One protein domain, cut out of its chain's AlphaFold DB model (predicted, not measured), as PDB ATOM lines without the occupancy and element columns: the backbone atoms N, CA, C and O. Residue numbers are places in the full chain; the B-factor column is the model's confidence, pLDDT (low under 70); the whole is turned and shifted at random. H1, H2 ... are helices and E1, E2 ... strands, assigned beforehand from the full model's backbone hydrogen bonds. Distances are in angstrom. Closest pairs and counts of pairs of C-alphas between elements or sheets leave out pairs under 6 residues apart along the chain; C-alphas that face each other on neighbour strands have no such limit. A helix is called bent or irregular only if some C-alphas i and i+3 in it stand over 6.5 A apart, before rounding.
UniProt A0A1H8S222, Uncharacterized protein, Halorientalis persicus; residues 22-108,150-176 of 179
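What this domain is: This is residues 22 to 108 and 150 to 176 of the 179 residues of an uncharacterized protein of Halorientalis persicus (UniProt A0A1H8S222). A six-stranded sheet is curled like part of a barrel, with the long helix H1 lying along E2 on one face. The short helices H2 and H3 sit near edge strand E5, H3 also near the other edge strand, E4, and H4 lies farther out beyond H3. The 114 printed residues, of mixed class, hold four named helices and six named strands, along the chain E1 H1 E2 E3 E4 H2 H3 H4 E5 E6; the mixed sheet runs E4 E2 E3 E1 E6 E5. The whole is compact, with a radius of gyration of the C-alphas of 13.7 A and spans of 35 by 32 by 26 A.

How they stand to each other: Start at E1, residues 22 to 26, an inner strand parallel to both E3, residues 58 to 68, with N 25 and O 60 2.8 A apart, and E6, residues 169 to 175, with N 24 and O 172 2.8 A apart. E3 bends by 64 degrees at residue 64; it pairs with E1 over residues 59 to 62 and with E2, residues 46 to 52, over 63 to 68. E2 and E3 form an antiparallel hairpin, N 51 and O 63 being 2.8 A apart. H1, residues 28 to 40, is on the sheet over E2 at a height over the sheet of 6.6 A and runs along the strands, at 7 degrees to E2 on the local plane; H1 and the sheet form two layers, a helix on one face of a sheet, and the closest C-alphas of H1 and E2, those of Thr 38 and His 48, are 5.2 A apart. Edge strand E4, residues 82 to 84, is antiparallel to E2, with N 50 and O 84 2.8 A apart. H2, residues 88 to 91, is on the same face as H1. H3, residues 94 to 97, only just irregular with C-alphas 94 and 97 6.6 A apart, touches H2 only at the corner, Ala 88 to Asp 94, C-alphas 4.6 A apart. H4, residues 100 to 106, is not on the sheet. E5, residues 156 to 159, forms a hairpin with E6, N 159 and O 169 being 2.8 A apart. Every O i to N i+4 pair is within hydrogen-bond range in H1, 2 of 3 in H4; H2 and H3 are too short for one.

Where its parts are: Find C-alpha 22 at (29.557, -33.035, 1.486), where E1 begins. H1 runs 18.6 A from C-alpha 28 at (32.153, -43.669, -13.702), E3 27.9 A and E2 18.1 A. E6 runs 19.3 A to C-alpha 175 at (28.688, -39.616, -10.861).

The domain as a whole: The C-alphas farthest apart, of Glu 76 and Glu 105, are 38.7 A apart. Residues 109 to 149 are cut out, C-alphas 108 and 150 lying 14.2 A apart. The link E3 to E4 is long. Mean pLDDT of the printed part is 85.1; residues 69 to 72, 96 to 100, 103 and 162 to 164 are under 70.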
ATOM      1  N   GLU A  22      30.974 -32.863   1.800       91.38
ATOM      2  CA  GLU A  22      29.557 -33.035   1.486       91.38
ATOM      3  C   GLU A  22      29.352 -34.047   0.356       91.38
ATOM      4  O   GLU A  22      28.425 -34.857   0.397       91.38
ATOM      5  N   THR A  23      30.181 -33.997  -0.694       94.44
ATOM      6  CA  THR A  23      29.994 -34.829  -1.893       94.44
ATOM      7  C   THR A  23      31.314 -35.189  -2.561       94.44
ATOM      8  O   THR A  23      32.169 -34.334  -2.790       94.44
ATOM      9  N   ILE A  24      31.455 -36.461  -2.939       94.69
ATOM     10  CA  ILE A  24      32.521 -36.947  -3.814       94.69
ATOM     11  C   ILE A  24      31.977 -37.054  -5.236       94.69
ATOM     12  O   ILE A  24      31.106 -37.879  -5.517       94.69
ATOM     13  N   VAL A  25      32.524 -36.247  -6.137       95.12
ATOM     14  CA  VAL A  25      32.282 -36.339  -7.577       95.12
ATOM     15  C   VAL A  25      33.271 -37.325  -8.178       95.12
ATOM     16  O   VAL A  25      34.477 -37.218  -7.953       95.12
ATOM     17  N   VAL A  26      32.789 -38.293  -8.945       94.81
ATOM     18  CA  VAL A  26      33.650 -39.289  -9.582       94.81
ATOM     19  C   VAL A  26      33.171 -39.603 -10.992       94.81
ATOM     20  O   VAL A  26      31.977 -39.776 -11.235       94.81
ATOM     21  N   ASP A  27      34.116 -39.722 -11.918       94.62
ATOM     22  CA  ASP A  27      33.819 -40.216 -13.257       94.62
ATOM     23  C   ASP A  27      33.582 -41.736 -13.210       94.62
ATOM     24  O   ASP A  27      34.467 -42.482 -12.767       94.62
ATOM     25  N   PRO A  28      32.406 -42.234 -13.643       93.81
ATOM     26  CA  PRO A  28      32.153 -43.669 -13.702       93.81
ATOM     27  C   PRO A  28      33.191 -44.419 -14.550       93.81
ATOM     28  O   PRO A  28      33.566 -45.539 -14.191       93.81
ATOM     29  N   GLU A  29      33.716 -43.811 -15.619       94.12
ATOM     30  CA  GLU A  29      34.767 -44.429 -16.432       94.12
ATOM     31  C   GLU A  29      36.098 -44.487 -15.677       94.12
ATOM     32  O   GLU A  29      36.806 -45.492 -15.759       94.12
ATOM     33  N   ALA A  30      36.408 -43.487 -14.846       93.75
ATOM     34  CA  ALA A  30      37.569 -43.542 -13.959       93.75
ATOM     35  C   ALA A  30      37.471 -44.703 -12.951       93.75
ATOM     36  O   ALA A  30      38.493 -45.318 -12.629       93.75
ATOM     37  N   VAL A  31      36.268 -45.058 -12.480       93.38
ATOM     38  CA  VAL A  31      36.068 -46.239 -11.620       93.38
ATOM     39  C   VAL A  31      36.357 -47.529 -12.392       93.38
ATOM     40  O   VAL A  31      37.165 -48.342 -11.936       93.38
ATOM     41  N   VAL A  32      35.757 -47.698 -13.575       93.88
ATOM     42  CA  VAL A  32      35.961 -48.870 -14.450       93.88
ATOM     43  C   VAL A  32      37.443 -49.039 -14.802       93.88
ATOM     44  O   VAL A  32      38.015 -50.120 -14.633       93.88
ATOM     45  N   GLU A  33      38.094 -47.959 -15.225       92.69
ATOM     46  CA  GLU A  33      39.510 -47.926 -15.586       92.69
ATOM     47  C   GLU A  33      40.408 -48.259 -14.385       92.69
ATOM     48  O   GLU A  33      41.371 -49.021 -14.506       92.69
ATOM     49  N   THR A  34      40.074 -47.766 -13.190       92.44
ATOM     50  CA  THR A  34      40.810 -48.106 -11.963       92.44
ATOM     51  C   THR A  34      40.730 -49.604 -11.667       92.44
ATOM     52  O   THR A  34      41.737 -50.221 -11.305       92.44
ATOM     53  N   MET A  35      39.564 -50.227 -11.855       91.81
ATOM     54  CA  MET A  35      39.391 -51.670 -11.652       91.81
ATOM     55  C   MET A  35      40.170 -52.490 -12.684       91.81
ATOM     56  O   MET A  35      40.844 -53.453 -12.313       91.81
ATOM     57  N   ARG A  36      40.157 -52.066 -13.955       91.06
ATOM     58  CA  ARG A  36      40.968 -52.660 -15.029       91.06
ATOM     59  C   ARG A  36      42.451 -52.634 -14.703       91.06
ATOM     60  O   ARG A  36      43.116 -53.668 -14.755       91.06
ATOM     61  N   ARG A  37      42.971 -51.462 -14.335       90.19
ATOM     62  CA  ARG A  37      44.389 -51.286 -14.003       90.19
ATOM     63  C   ARG A  37      44.787 -52.067 -12.756       90.19
ATOM     64  O   ARG A  37      45.846 -52.681 -12.740       90.19
ATOM     65  N   THR A  38      43.907 -52.131 -11.757       88.06
ATOM     66  CA  THR A  38      44.124 -52.949 -10.553       88.06
ATOM     67  C   THR A  38      44.256 -54.436 -10.881       88.06
ATOM     68  O   THR A  38      45.118 -55.098 -10.315       88.06
ATOM     69  N   LYS A  39      43.441 -54.972 -11.802       87.38
ATOM     70  CA  LYS A  39      43.583 -56.363 -12.264       87.38
ATOM     71  C   LYS A  39      44.847 -56.552 -13.103       87.38
ATOM     72  O   LYS A  39      45.580 -57.507 -12.887       87.38
ATOM     73  N   ARG A  40      45.118 -55.644 -14.045       86.56
ATOM     74  CA  ARG A  40      46.306 -55.701 -14.913       86.56
ATOM     75  C   ARG A  40      47.602 -55.764 -14.104       86.56
ATOM     76  O   ARG A  40      48.482 -56.560 -14.425       86.56
ATOM     77  N   ASP A  41      47.683 -54.953 -13.056       86.00
ATOM     78  CA  ASP A  41      48.883 -54.800 -12.241       86.00
ATOM     79  C   ASP A  41      48.792 -55.612 -10.933       86.00
ATOM     80  O   ASP A  41      49.545 -55.356 -10.004       86.00
ATOM     81  N   GLU A  42      47.915 -56.627 -10.844       80.81
ATOM     82  CA  GLU A  42      47.688 -57.403  -9.606       80.81
ATOM     83  C   GLU A  42      48.946 -58.116  -9.076       80.81
ATOM     84  O   GLU A  42      49.036 -58.455  -7.895       80.81
ATOM     85  N   THR A  43      49.901 -58.377  -9.973       80.19
ATOM     86  CA  THR A  43      51.193 -59.009  -9.664       80.19
ATOM     87  C   THR A  43      52.295 -57.989  -9.375       80.19
ATOM     88  O   THR A  43      53.363 -58.361  -8.880       80.19
ATOM     89  N   GLU A  44      52.048 -56.709  -9.653       76.94
ATOM     90  CA  GLU A  44      52.908 -55.607  -9.246       76.94
ATOM     91  C   GLU A  44      52.546 -55.194  -7.805       76.94
ATOM     92  O   GLU A  44      51.406 -55.324  -7.371       76.94
ATOM     93  N   GLN A  45      53.500 -54.672  -7.023       73.81
ATOM     94  CA  GLN A  45      53.227 -54.095  -5.686       73.81
ATOM     95  C   GLN A  45      52.571 -52.705  -5.804       73.81
ATOM     96  O   GLN A  45      53.019 -51.715  -5.219       73.81
ATOM     97  N   ARG A  46      51.567 -52.604  -6.677       78.88
ATOM     98  CA  ARG A  46      50.886 -51.374  -7.062       78.88
ATOM     99  C   ARG A  46      49.393 -51.620  -7.056       78.88
ATOM    100  O   ARG A  46      48.904 -52.595  -7.611       78.88
ATOM    101  N   SER A  47      48.667 -50.698  -6.443       81.50
ATOM    102  CA  SER A  47      47.207 -50.699  -6.458       81.50
ATOM    103  C   SER A  47      46.711 -49.395  -7.062       81.50
ATOM    104  O   SER A  47      47.308 -48.341  -6.848       81.50
ATOM    105  N   HIS A  48      45.634 -49.452  -7.839       90.25
ATOM    106  CA  HIS A  48      45.010 -48.251  -8.385       90.25
ATOM    107  C   HIS A  48      43.806 -47.899  -7.514       90.25
ATOM    108  O   HIS A  48      42.994 -48.759  -7.171       90.25
ATOM    109  N   VAL A  49      43.713 -46.634  -7.122       91.69
ATOM    110  CA  VAL A  49      42.682 -46.107  -6.221       91.69
ATOM    111  C   VAL A  49      42.144 -44.789  -6.763       91.69
ATOM    112  O   VAL A  49      42.782 -44.141  -7.591       91.69
ATOM    113  N   LEU A  50      40.983 -44.371  -6.277       93.38
ATOM    114  CA  LEU A  50      40.451 -43.035  -6.505       93.38
ATOM    115  C   LEU A  50      40.892 -42.160  -5.331       93.38
ATOM    116  O   LEU A  50      40.641 -42.488  -4.170       93.38
ATOM    117  N   ARG A  51      41.595 -41.068  -5.626       92.88
ATOM    118  CA  ARG A  51      42.136 -40.149  -4.630       92.88
ATOM    119  C   ARG A  51      41.312 -38.875  -4.557       92.88
ATOM    120  O   ARG A  51      41.161 -38.193  -5.569       92.88
ATOM    121  N   VAL A  52      40.901 -38.517  -3.344       91.88
ATOM    122  CA  VAL A  52      40.382 -37.185  -3.006       91.88
ATOM    123  C   VAL A  52      41.493 -36.420  -2.294       91.88
ATOM    124  O   VAL A  52      42.081 -36.913  -1.326       91.88
ATOM    125  N   SER A  53      41.831 -35.239  -2.806       90.38
ATOM    126  CA  SER A  53      42.867 -34.386  -2.218       90.38
ATOM    127  C   SER A  53      42.249 -33.410  -1.210       90.38
ATOM    128  O   SER A  53      41.129 -32.958  -1.435       90.38
ATOM    129  N   PRO A  54      42.964 -33.040  -0.136       87.19
ATOM    130  CA  PRO A  54      42.540 -31.949   0.739       87.19
ATOM    131  C   PRO A  54      42.525 -30.600  -0.012       87.19
ATOM    132  O   PRO A  54      43.260 -30.450  -0.997       87.19
ATOM    133  N   PRO A  55      41.762 -29.595   0.461       87.88
ATOM    134  CA  PRO A  55      40.959 -29.583   1.694       87.88
ATOM    135  C   PRO A  55      39.643 -30.368   1.559       87.88
ATOM    136  O   PRO A  55      38.998 -30.310   0.521       87.88
ATOM    137  N   PHE A  56      39.239 -31.128   2.578       89.44
ATOM    138  CA  PHE A  56      38.035 -31.973   2.531       89.44
ATOM    139  C   PHE A  56      36.767 -31.188   2.873       89.44
ATOM    140  O   PHE A  56      36.115 -31.469   3.868       89.44
ATOM    141  N   GLU A  57      36.453 -30.191   2.053       89.25
ATOM    142  CA  GLU A  57      35.329 -29.282   2.271       89.25
ATOM    143  C   GLU A  57      34.405 -29.290   1.053       89.25
ATOM    144  O   GLU A  57      34.866 -29.179  -0.086       89.25
ATOM    145  N   GLY A  58      33.099 -29.382   1.300       91.12
ATOM    146  CA  GLY A  58      32.079 -29.257   0.266       91.12
ATOM    147  C   GLY A  58      32.121 -30.372  -0.777       91.12
ATOM    148  O   GLY A  58      32.081 -31.557  -0.446       91.12
ATOM    149  N   GLU A  59      32.173 -29.994  -2.051       93.56
ATOM    150  CA  GLU A  59      32.211 -30.926  -3.176       93.56
ATOM    151  C   GLU A  59      33.645 -31.127  -3.673       93.56
ATOM    152  O   GLU A  59      34.331 -30.156  -3.999       93.56
ATOM    153  N   GLN A  60      34.090 -32.383  -3.765       94.31
ATOM    154  CA  GLN A  60      35.429 -32.714  -4.251       94.31
ATOM    155  C   GLN A  60      35.442 -33.827  -5.286       94.31
ATOM    156  O   GLN A  60      34.746 -34.831  -5.167       94.31
ATOM    157  N   THR A  61      36.326 -33.685  -6.270       93.81
ATOM    158  CA  THR A  61      36.510 -34.677  -7.330       93.81
ATOM    159  C   THR A  61      37.519 -35.749  -6.926       93.81
ATOM    160  O   THR A  61      38.647 -35.454  -6.516       93.81
ATOM    161  N   ALA A  62      37.140 -37.011  -7.097       93.94
ATOM    162  CA  ALA A  62      38.032 -38.148  -6.969       93.94
ATOM    163  C   ALA A  62      38.706 -38.463  -8.311       93.94
ATOM    164  O   ALA A  62      38.050 -38.576  -9.343       93.94
ATOM    165  N   THR A  63      40.027 -38.643  -8.298       92.50
ATOM    166  CA  THR A  63      40.824 -38.889  -9.514       92.50
ATOM    167  C   THR A  63      41.638 -40.169  -9.397       92.50
ATOM    168  O   THR A  63      42.081 -40.529  -8.306       92.50
ATOM    169  N   THR A  64      41.862 -40.874 -10.508       91.62
ATOM    170  CA  THR A  64      42.666 -42.104 -10.500       91.62
ATOM    171  C   THR A  64      44.094 -41.824 -10.038       91.62
ATOM    172  O   THR A  64      44.781 -40.935 -10.544       91.62
ATOM    173  N   HIS A  65      44.565 -42.627  -9.093       90.00
ATOM    174  CA  HIS A  65      45.891 -42.537  -8.514       90.00
ATOM    175  C   HIS A  65      46.510 -43.926  -8.360       90.00
ATOM    176  O   HIS A  65      45.828 -44.897  -8.036       90.00
ATOM    177  N   VAL A  66      47.823 -44.011  -8.568       88.44
ATOM    178  CA  VAL A  66      48.595 -45.226  -8.298       88.44
ATOM    179  C   VAL A  66      49.077 -45.154  -6.856       88.44
ATOM    180  O   VAL A  66      49.897 -44.306  -6.514       88.44
ATOM    181  N   SER A  67      48.552 -46.032  -6.012       81.44
ATOM    182  CA  SER A  67      49.006 -46.218  -4.641       81.44
ATOM    183  C   SER A  67      50.117 -47.266  -4.628       81.44
ATOM    184  O   SER A  67      49.876 -48.459  -4.837       81.44
ATOM    185  N   GLU A  68      51.343 -46.807  -4.393       77.12
ATOM    186  CA  GLU A  68      52.511 -47.666  -4.199       77.12
ATOM    187  C   GLU A  68      52.613 -48.093  -2.730       77.12
ATOM    188  O   GLU A  68      52.443 -47.277  -1.815       77.12
ATOM    189  N   ASP A  69      52.913 -49.370  -2.495       62.19
ATOM    190  CA  ASP A  69      53.197 -49.859  -1.150       62.19
ATOM    191  C   ASP A  69      54.375 -49.069  -0.548       62.19
ATOM    192  O   ASP A  69      55.438 -48.957  -1.158       62.19
ATOM    193  N   HIS A  70      54.211 -48.567   0.681       60.47
ATOM    194  CA  HIS A  70      55.183 -47.737   1.424       60.47
ATOM    195  C   HIS A  70      55.317 -46.273   0.976       60.47
ATOM    196  O   HIS A  70      56.233 -45.584   1.438       60.47
ATOM    197  N   ALA A  71      54.404 -45.752   0.149       65.06
ATOM    198  CA  ALA A  71      54.327 -44.314  -0.094       65.06
ATOM    199  C   ALA A  71      54.059 -43.569   1.229       65.06
ATOM    200  O   ALA A  71      52.980 -43.660   1.818       65.06
ATOM    201  N   HIS A  72      55.068 -42.855   1.734       67.44
ATOM    202  CA  HIS A  72      54.952 -42.085   2.965       67.44
ATOM    203  C   HIS A  72      54.640 -40.630   2.630       67.44
ATOM    204  O   HIS A  72      55.438 -39.951   1.981       67.44
ATOM    205  N   TYR A  73      53.483 -40.143   3.080       75.44
ATOM    206  CA  TYR A  73      53.191 -38.716   3.015       75.44
ATOM    207  C   TYR A  73      54.131 -37.949   3.944       75.44
ATOM    208  O   TYR A  73      54.379 -38.409   5.066       75.44
ATOM    209  N   PRO A  74      54.652 -36.791   3.506       77.75
ATOM    210  CA  PRO A  74      55.475 -35.964   4.365       77.75
ATOM    211  C   PRO A  74      54.648 -35.515   5.586       77.75
ATOM    212  O   PRO A  74      53.450 -35.264   5.454       77.75
ATOM    213  N   PRO A  75      55.257 -35.417   6.781       73.88
ATOM    214  CA  PRO A  75      54.533 -35.158   8.031       73.88
ATOM    215  C   PRO A  75      53.871 -33.773   8.088       73.88
ATOM    216  O   PRO A  75      53.020 -33.538   8.933       73.88
ATOM    217  N   GLU A  76      54.269 -32.862   7.202       76.62
ATOM    218  CA  GLU A  76      53.687 -31.528   7.019       76.62
ATOM    219  C   GLU A  76      52.370 -31.523   6.216       76.62
ATOM    220  O   GLU A  76      51.692 -30.501   6.180       76.62
ATOM    221  N   MET A  77      51.999 -32.644   5.581       76.81
ATOM    222  CA  MET A  77      50.734 -32.795   4.858       76.81
ATOM    223  C   MET A  77      49.658 -33.345   5.800       76.81
ATOM    224  O   MET A  77      49.527 -34.560   5.971       76.81
ATOM    225  N   ASP A  78      48.908 -32.426   6.404       76.38
ATOM    226  CA  ASP A  78      47.775 -32.711   7.281       76.38
ATOM    227  C   ASP A  78      46.578 -31.822   6.877       76.38
ATOM    228  O   ASP A  78      46.713 -30.595   6.893       76.38
ATOM    229  N   PRO A  79      45.435 -32.396   6.457       82.88
ATOM    230  CA  PRO A  79      45.139 -33.826   6.411       82.88
ATOM    231  C   PRO A  79      45.732 -34.530   5.174       82.88
ATOM    232  O   PRO A  79      46.021 -33.919   4.143       82.88
ATOM    233  N   LYS A  80      45.939 -35.847   5.277       85.44
ATOM    234  CA  LYS A  80      46.452 -36.685   4.175       85.44
ATOM    235  C   LYS A  80      45.361 -36.946   3.129       85.44
ATOM    236  O   LYS A  80      44.205 -37.065   3.522       85.44
ATOM    237  N   PRO A  81      45.707 -37.124   1.838       89.50
ATOM    238  CA  PRO A  81      44.748 -37.525   0.809       89.50
ATOM    239  C   PRO A  81      44.003 -38.817   1.165       89.50
ATOM    240  O   PRO A  81      44.589 -39.745   1.726       89.50
ATOM    241  N   LEU A  82      42.729 -38.894   0.784       88.25
ATOM    242  CA  LEU A  82      41.917 -40.099   0.951       88.25
ATOM    243  C   LEU A  82      42.108 -40.999  -0.263       88.25
ATOM    244  O   LEU A  82      41.943 -40.552  -1.397       88.25
ATOM    245  N   HIS A  83      42.446 -42.263  -0.026       90.06
ATOM    246  CA  HIS A  83      42.551 -43.295  -1.054       90.06
ATOM    247  C   HIS A  83      41.369 -44.249  -0.933       90.06
ATOM    248  O   HIS A  83      41.290 -45.024   0.018       90.06
ATOM    249  N   ILE A  84      40.469 -44.196  -1.908       90.19
ATOM    250  CA  ILE A  84      39.232 -44.967  -1.932       90.19
ATOM    251  C   ILE A  84      39.357 -46.024  -3.030       90.19
ATOM    252  O   ILE A  84      39.604 -45.713  -4.195       90.19
ATOM    253  N   GLY A  85      39.216 -47.299  -2.671       89.88
ATOM    254  CA  GLY A  85      39.213 -48.376  -3.660       89.88
ATOM    255  C   GLY A  85      37.977 -48.293  -4.559       89.88
ATOM    256  O   GLY A  85      36.883 -48.032  -4.072       89.88
ATOM    257  N   ALA A  86      38.124 -48.579  -5.854       91.94
ATOM    258  CA  ALA A  86      37.028 -48.482  -6.827       91.94
ATOM    259  C   ALA A  86      35.769 -49.287  -6.433       91.94
ATOM    260  O   ALA A  86      34.648 -48.832  -6.635       91.94
ATOM    261  N   VAL A  87      35.946 -50.446  -5.785       91.38
ATOM    262  CA  VAL A  87      34.837 -51.289  -5.298       91.38
ATOM    263  C   VAL A  87      33.964 -50.566  -4.266       91.38
ATOM    264  O   VAL A  87      32.780 -50.875  -4.164       91.38
ATOM    265  N   ALA A  88      34.497 -49.584  -3.534       91.12
ATOM    266  CA  ALA A  88      33.726 -48.813  -2.561       91.12
ATOM    267  C   ALA A  88      32.533 -48.097  -3.200       91.12
ATOM    268  O   ALA A  88      31.442 -48.109  -2.639       91.12
ATOM    269  N   PHE A  89      32.716 -47.583  -4.418       91.94
ATOM    270  CA  PHE A  89      31.671 -46.928  -5.205       91.94
ATOM    271  C   PHE A  89      30.598 -47.899  -5.715       91.94
ATOM    272  O   PHE A  89      29.548 -47.466  -6.173       91.94
ATOM    273  N   LEU A  90      30.824 -49.212  -5.621       91.69
ATOM    274  CA  LEU A  90      29.848 -50.241  -6.003       91.69
ATOM    275  C   LEU A  90      29.049 -50.770  -4.812       91.69
ATOM    276  O   LEU A  90      27.963 -51.313  -4.997       91.69
ATOM    277  N   VAL A  91      29.612 -50.682  -3.604       90.06
ATOM    278  CA  VAL A  91      29.044 -51.319  -2.404       90.06
ATOM    279  C   VAL A  91      28.688 -50.333  -1.294       90.06
ATOM    280  O   VAL A  91      28.149 -50.760  -0.277       90.06
ATOM    281  N   GLY A  92      28.996 -49.046  -1.471       87.81
ATOM    282  CA  GLY A  92      28.724 -47.983  -0.499       87.81
ATOM    283  C   GLY A  92      29.650 -47.993   0.721       87.81
ATOM    284  O   GLY A  92      29.313 -47.421   1.751       87.81
ATOM    285  N   HIS A  93      30.805 -48.663   0.650       85.25
ATOM    286  CA  HIS A  93      31.706 -48.800   1.800       85.25
ATOM    287  C   HIS A  93      33.168 -48.947   1.373       85.25
ATOM    288  O   HIS A  93      33.493 -49.789   0.533       85.25
ATOM    289  N   ASP A  94      34.074 -48.178   1.976       79.94
ATOM    290  CA  ASP A  94      35.500 -48.143   1.614       79.94
ATOM    291  C   ASP A  94      36.241 -49.483   1.815       79.94
ATOM    292  O   ASP A  94      37.042 -49.904   0.970       79.94
ATOM    293  N   GLU A  95      35.889 -50.233   2.864       74.12
ATOM    294  CA  GLU A  95      36.317 -51.619   3.090       74.12
ATOM    295  C   GLU A  95      35.845 -52.607   2.014       74.12
ATOM    296  O   GLU A  95      36.340 -53.737   1.963       74.12
ATOM    297  N   GLY A  96      34.944 -52.204   1.114       61.94
ATOM    298  CA  GLY A  96      34.478 -53.015  -0.007       61.94
ATOM    299  C   GLY A  96      35.624 -53.644  -0.801       61.94
ATOM    300  O   GLY A  96      35.591 -54.818  -1.154       61.94
ATOM    301  N   SER A  97      36.700 -52.886  -0.992       61.09
ATOM    302  CA  SER A  97      37.914 -53.336  -1.679       61.09
ATOM    303  C   SER A  97      38.760 -54.354  -0.890       61.09
ATOM    304  O   SER A  97      39.497 -55.138  -1.488       61.09
ATOM    305  N   ARG A  98      38.641 -54.385   0.443       67.81
ATOM    306  CA  ARG A  98      39.384 -55.286   1.346       67.81
ATOM    307  C   ARG A  98      38.597 -56.547   1.693       67.81
ATOM    308  O   ARG A  98      39.190 -57.575   2.019       67.81
ATOM    309  N   HIS A  99      37.270 -56.484   1.626       67.88
ATOM    310  CA  HIS A  99      36.419 -57.592   2.024       67.88
ATOM    311  C   HIS A  99      36.343 -58.668   0.915       67.88
ATOM    312  O   HIS A  99      35.902 -58.380  -0.203       67.88
ATOM    313  N   PRO A 100      36.685 -59.945   1.203       68.75
ATOM    314  CA  PRO A 100      36.777 -61.007   0.192       68.75
ATOM    315  C   PRO A 100      35.503 -61.212  -0.637       68.75
ATOM    316  O   PRO A 100      35.576 -61.519  -1.824       68.75
ATOM    317  N   LYS A 101      34.332 -61.012  -0.012       72.06
ATOM    318  CA  LYS A 101      33.020 -61.135  -0.667       72.06
ATOM    319  C   LYS A 101      32.892 -60.230  -1.896       72.06
ATOM    320  O   LYS A 101      32.438 -60.691  -2.933       72.06
ATOM    321  N   PHE A 102      33.289 -58.966  -1.777       72.69
ATOM    322  CA  PHE A 102      33.107 -57.982  -2.843       72.69
ATOM    323  C   PHE A 102      34.270 -57.998  -3.831       72.69
ATOM    324  O   PHE A 102      34.067 -57.726  -5.012       72.69
ATOM    325  N   ARG A 103      35.466 -58.395  -3.367       68.19
ATOM    326  CA  ARG A 103      36.642 -58.563  -4.223       68.19
ATOM    327  C   ARG A 103      36.333 -59.478  -5.406       68.19
ATOM    328  O   ARG A 103      36.564 -59.075  -6.537       68.19
ATOM    329  N   ASN A 104      35.768 -60.659  -5.173       72.12
ATOM    330  CA  ASN A 104      35.507 -61.612  -6.258       72.12
ATOM    331  C   ASN A 104      34.281 -61.241  -7.100       72.12
ATOM    332  O   ASN A 104      34.254 -61.513  -8.293       72.12
ATOM    333  N   GLU A 105      33.267 -60.620  -6.494       82.12
ATOM    334  CA  GLU A 105      32.010 -60.308  -7.181       82.12
ATOM    335  C   GLU A 105      32.172 -59.251  -8.280       82.12
ATOM    336  O   GLU A 105      31.502 -59.328  -9.313       82.12
ATOM    337  N   TRP A 106      33.056 -58.282  -8.044       88.38
ATOM    338  CA  TRP A 106      33.257 -57.126  -8.915       88.38
ATOM    339  C   TRP A 106      34.592 -57.151  -9.662       88.38
ATOM    340  O   TRP A 106      34.860 -56.245 -10.445       88.38
ATOM    341  N   SER A 107      35.430 -58.171  -9.447       84.75
ATOM    342  CA  SER A 107      36.721 -58.284 -10.134       84.75
ATOM    343  C   SER A 107      36.556 -58.264 -11.650       84.75
ATOM    344  O   SER A 107      35.600 -58.817 -12.190       84.75
ATOM    345  N   TYR A 108      37.513 -57.625 -12.324       89.38
ATOM    346  CA  TYR A 108      37.615 -57.684 -13.777       89.38
ATOM    347  C   TYR A 108      37.722 -59.150 -14.239       89.38
ATOM    348  O   TYR A 108      38.396 -59.924 -13.544       89.38
ATOM    349  N   ALA A 150      25.738 -50.786 -11.188       92.06
ATOM    350  CA  ALA A 150      25.945 -50.721  -9.745       92.06
ATOM    351  C   ALA A 150      26.271 -49.296  -9.287       92.06
ATOM    352  O   ALA A 150      25.693 -48.849  -8.303       92.06
ATOM    353  N   LEU A 151      27.100 -48.561 -10.038       93.19
ATOM    354  CA  LEU A 151      27.414 -47.155  -9.747       93.19
ATOM    355  C   LEU A 151      26.147 -46.293  -9.687       93.19
ATOM    356  O   LEU A 151      25.972 -45.530  -8.749       93.19
ATOM    357  N   GLN A 152      25.193 -46.498 -10.598       90.25
ATOM    358  CA  GLN A 152      23.905 -45.781 -10.595       90.25
ATOM    359  C   GLN A 152      23.042 -45.994  -9.339       90.25
ATOM    360  O   GLN A 152      22.012 -45.340  -9.199       90.25
ATOM    361  N   LYS A 153      23.396 -46.943  -8.469       89.94
ATOM    362  CA  LYS A 153      22.660 -47.264  -7.239       89.94
ATOM    363  C   LYS A 153      23.385 -46.826  -5.971       89.94
ATOM    364  O   LYS A 153      22.865 -47.073  -4.885       89.94
ATOM    365  N   THR A 154      24.582 -46.263  -6.100       91.50
ATOM    366  CA  THR A 154      25.386 -45.822  -4.965       91.50
ATOM    367  C   THR A 154      25.255 -44.316  -4.829       91.50
ATOM    368  O   THR A 154      25.878 -43.570  -5.574       91.50
ATOM    369  N   ASP A 155      24.471 -43.872  -3.857       92.38
ATOM    370  CA  ASP A 155      24.285 -42.443  -3.580       92.38
ATOM    371  C   ASP A 155      25.185 -41.952  -2.430       92.38
ATOM    372  O   ASP A 155      25.358 -40.752  -2.228       92.38
ATOM    373  N   GLU A 156      25.787 -42.880  -1.678       93.19
ATOM    374  CA  GLU A 156      26.603 -42.607  -0.496       93.19
ATOM    375  C   GLU A 156      27.701 -43.663  -0.305       93.19
ATOM    376  O   GLU A 156      27.552 -44.823  -0.702       93.19
ATOM    377  N   ILE A 157      28.815 -43.262   0.312       92.00
ATOM    378  CA  ILE A 157      29.890 -44.162   0.742       92.00
ATOM    379  C   ILE A 157      30.251 -43.872   2.192       92.00
ATOM    380  O   ILE A 157      30.520 -42.730   2.564       92.00
ATOM    381  N   THR A 158      30.347 -44.933   2.987       90.88
ATOM    382  CA  THR A 158      30.950 -44.883   4.318       90.88
ATOM    383  C   THR A 158      32.477 -44.976   4.220       90.88
ATOM    384  O   THR A 158      33.024 -45.920   3.639       90.88
ATOM    385  N   LEU A 159      33.159 -43.985   4.795       87.75
ATOM    386  CA  LEU A 159      34.609 -43.874   4.911       87.75
ATOM    387  C   LEU A 159      35.029 -44.196   6.345       87.75
ATOM    388  O   LEU A 159      34.568 -43.560   7.293       87.75
ATOM    389  N   THR A 160      35.922 -45.169   6.503       84.38
ATOM    390  CA  THR A 160      36.456 -45.589   7.798       84.38
ATOM    391  C   THR A 160      37.843 -45.000   8.027       84.38
ATOM    392  O   THR A 160      38.659 -44.856   7.111       84.38
ATOM    393  N   SER A 161      38.152 -44.684   9.283       78.50
ATOM    394  CA  SER A 161      39.500 -44.280   9.668       78.50
ATOM    395  C   SER A 161      40.317 -45.477  10.143       78.50
ATOM    396  O   SER A 161      39.815 -46.401  10.778       78.50
ATOM    397  N   GLN A 162      41.625 -45.449   9.876       69.38
ATOM    398  CA  GLN A 162      42.558 -46.431  10.440       69.38
ATOM    399  C   GLN A 162      42.827 -46.186  11.932       69.38
ATOM    400  O   GLN A 162      43.350 -47.069  12.613       69.38
ATOM    401  N   HIS A 163      42.511 -44.989  12.437       69.31
ATOM    402  CA  HIS A 163      42.622 -44.688  13.857       69.31
ATOM    403  C   HIS A 163      41.382 -45.203  14.599       69.31
ATOM    404  O   HIS A 163      40.276 -44.810  14.243       69.31
ATOM    405  N   PRO A 164      41.552 -46.025  15.654       66.12
ATOM    406  CA  PRO A 164      40.436 -46.659  16.361       66.12
ATOM    407  C   PRO A 164      39.514 -45.668  17.085       66.12
ATOM    408  O   PRO A 164      38.402 -46.037  17.444       66.12
ATOM    409  N   ASP A 165      39.980 -44.438  17.307       72.62
ATOM    410  CA  ASP A 165      39.246 -43.378  18.004       72.62
ATOM    411  C   ASP A 165      38.490 -42.435  17.048       72.62
ATOM    412  O   ASP A 165      37.841 -41.499  17.506       72.62
ATOM    413  N   ILE A 166      38.604 -42.637  15.729       77.25
ATOM    414  CA  ILE A 166      37.917 -41.823  14.723       77.25
ATOM    415  C   ILE A 166      36.771 -42.652  14.144       77.25
ATOM    416  O   ILE A 166      37.003 -43.677  13.499       77.25
ATOM    417  N   GLU A 167      35.544 -42.191  14.371       81.75
ATOM    418  CA  GLU A 167      34.338 -42.829  13.846       81.75
ATOM    419  C   GLU A 167      34.258 -42.693  12.321       81.75
ATOM    420  O   GLU A 167      34.848 -41.796  11.714       81.75
ATOM    421  N   ALA A 168      33.571 -43.643  11.686       85.81
ATOM    422  CA  ALA A 168      33.355 -43.609  10.249       85.81
ATOM    423  C   ALA A 168      32.421 -42.448   9.883       85.81
ATOM    424  O   ALA A 168      31.480 -42.160  10.615       85.81
ATOM    425  N   THR A 169      32.646 -41.823   8.731       88.44
ATOM    426  CA  THR A 169      31.746 -40.791   8.193       88.44
ATOM    427  C   THR A 169      31.102 -41.275   6.903       88.44
ATOM    428  O   THR A 169      31.691 -42.071   6.173       88.44
ATOM    429  N   THR A 170      29.897 -40.802   6.605       92.00
ATOM    430  CA  THR A 170      29.201 -41.111   5.351       92.00
ATOM    431  C   THR A 170      29.150 -39.869   4.479       92.00
ATOM    432  O   THR A 170      28.751 -38.805   4.940       92.00
ATOM    433  N   VAL A 171      29.565 -40.012   3.222       92.62
ATOM    434  CA  VAL A 171      29.669 -38.911   2.258       92.62
ATOM    435  C   VAL A 171      28.818 -39.236   1.036       92.62
ATOM    436  O   VAL A 171      28.830 -40.376   0.564       92.62
ATOM    437  N   ALA A 172      28.092 -38.246   0.510       94.62
ATOM    438  CA  ALA A 172      27.312 -38.424  -0.710       94.62
ATOM    439  C   ALA A 172      28.230 -38.634  -1.924       94.62
ATOM    440  O   ALA A 172      29.340 -38.103  -1.987       94.62
ATOM    441  N   VAL A 173      27.760 -39.382  -2.917       94.62
ATOM    442  CA  VAL A 173      28.489 -39.625  -4.165       94.62
ATOM    443  C   VAL A 173      27.680 -39.114  -5.339       94.62
ATOM    444  O   VAL A 173      26.483 -39.370  -5.448       94.62
ATOM    445  N   ARG A 174      28.356 -38.416  -6.253       94.81
ATOM    446  CA  ARG A 174      27.787 -37.999  -7.530       94.81
ATOM    447  C   ARG A 174      28.652 -38.508  -8.675       94.81
ATOM    448  O   ARG A 174      29.864 -38.316  -8.679       94.81
ATOM    449  N   PHE A 175      28.016 -39.145  -9.653       93.38
ATOM    450  CA  PHE A 175      28.688 -39.616 -10.861       93.38
ATOM    451  C   PHE A 175      28.533 -38.597 -11.986       93.38
ATOM    452  O   PHE A 175      27.409 -38.308 -12.399       93.38
ATOM    453  N   GLU A 176      29.651 -38.079 -12.487       91.56
ATOM    454  CA  GLU A 176      29.697 -37.123 -13.597       91.56
ATOM    455  C   GLU A 176      30.792 -37.531 -14.576       91.56
ATOM    456  O   GLU A 176      31.932 -37.743 -14.176       91.56
TER     457      GLU A 176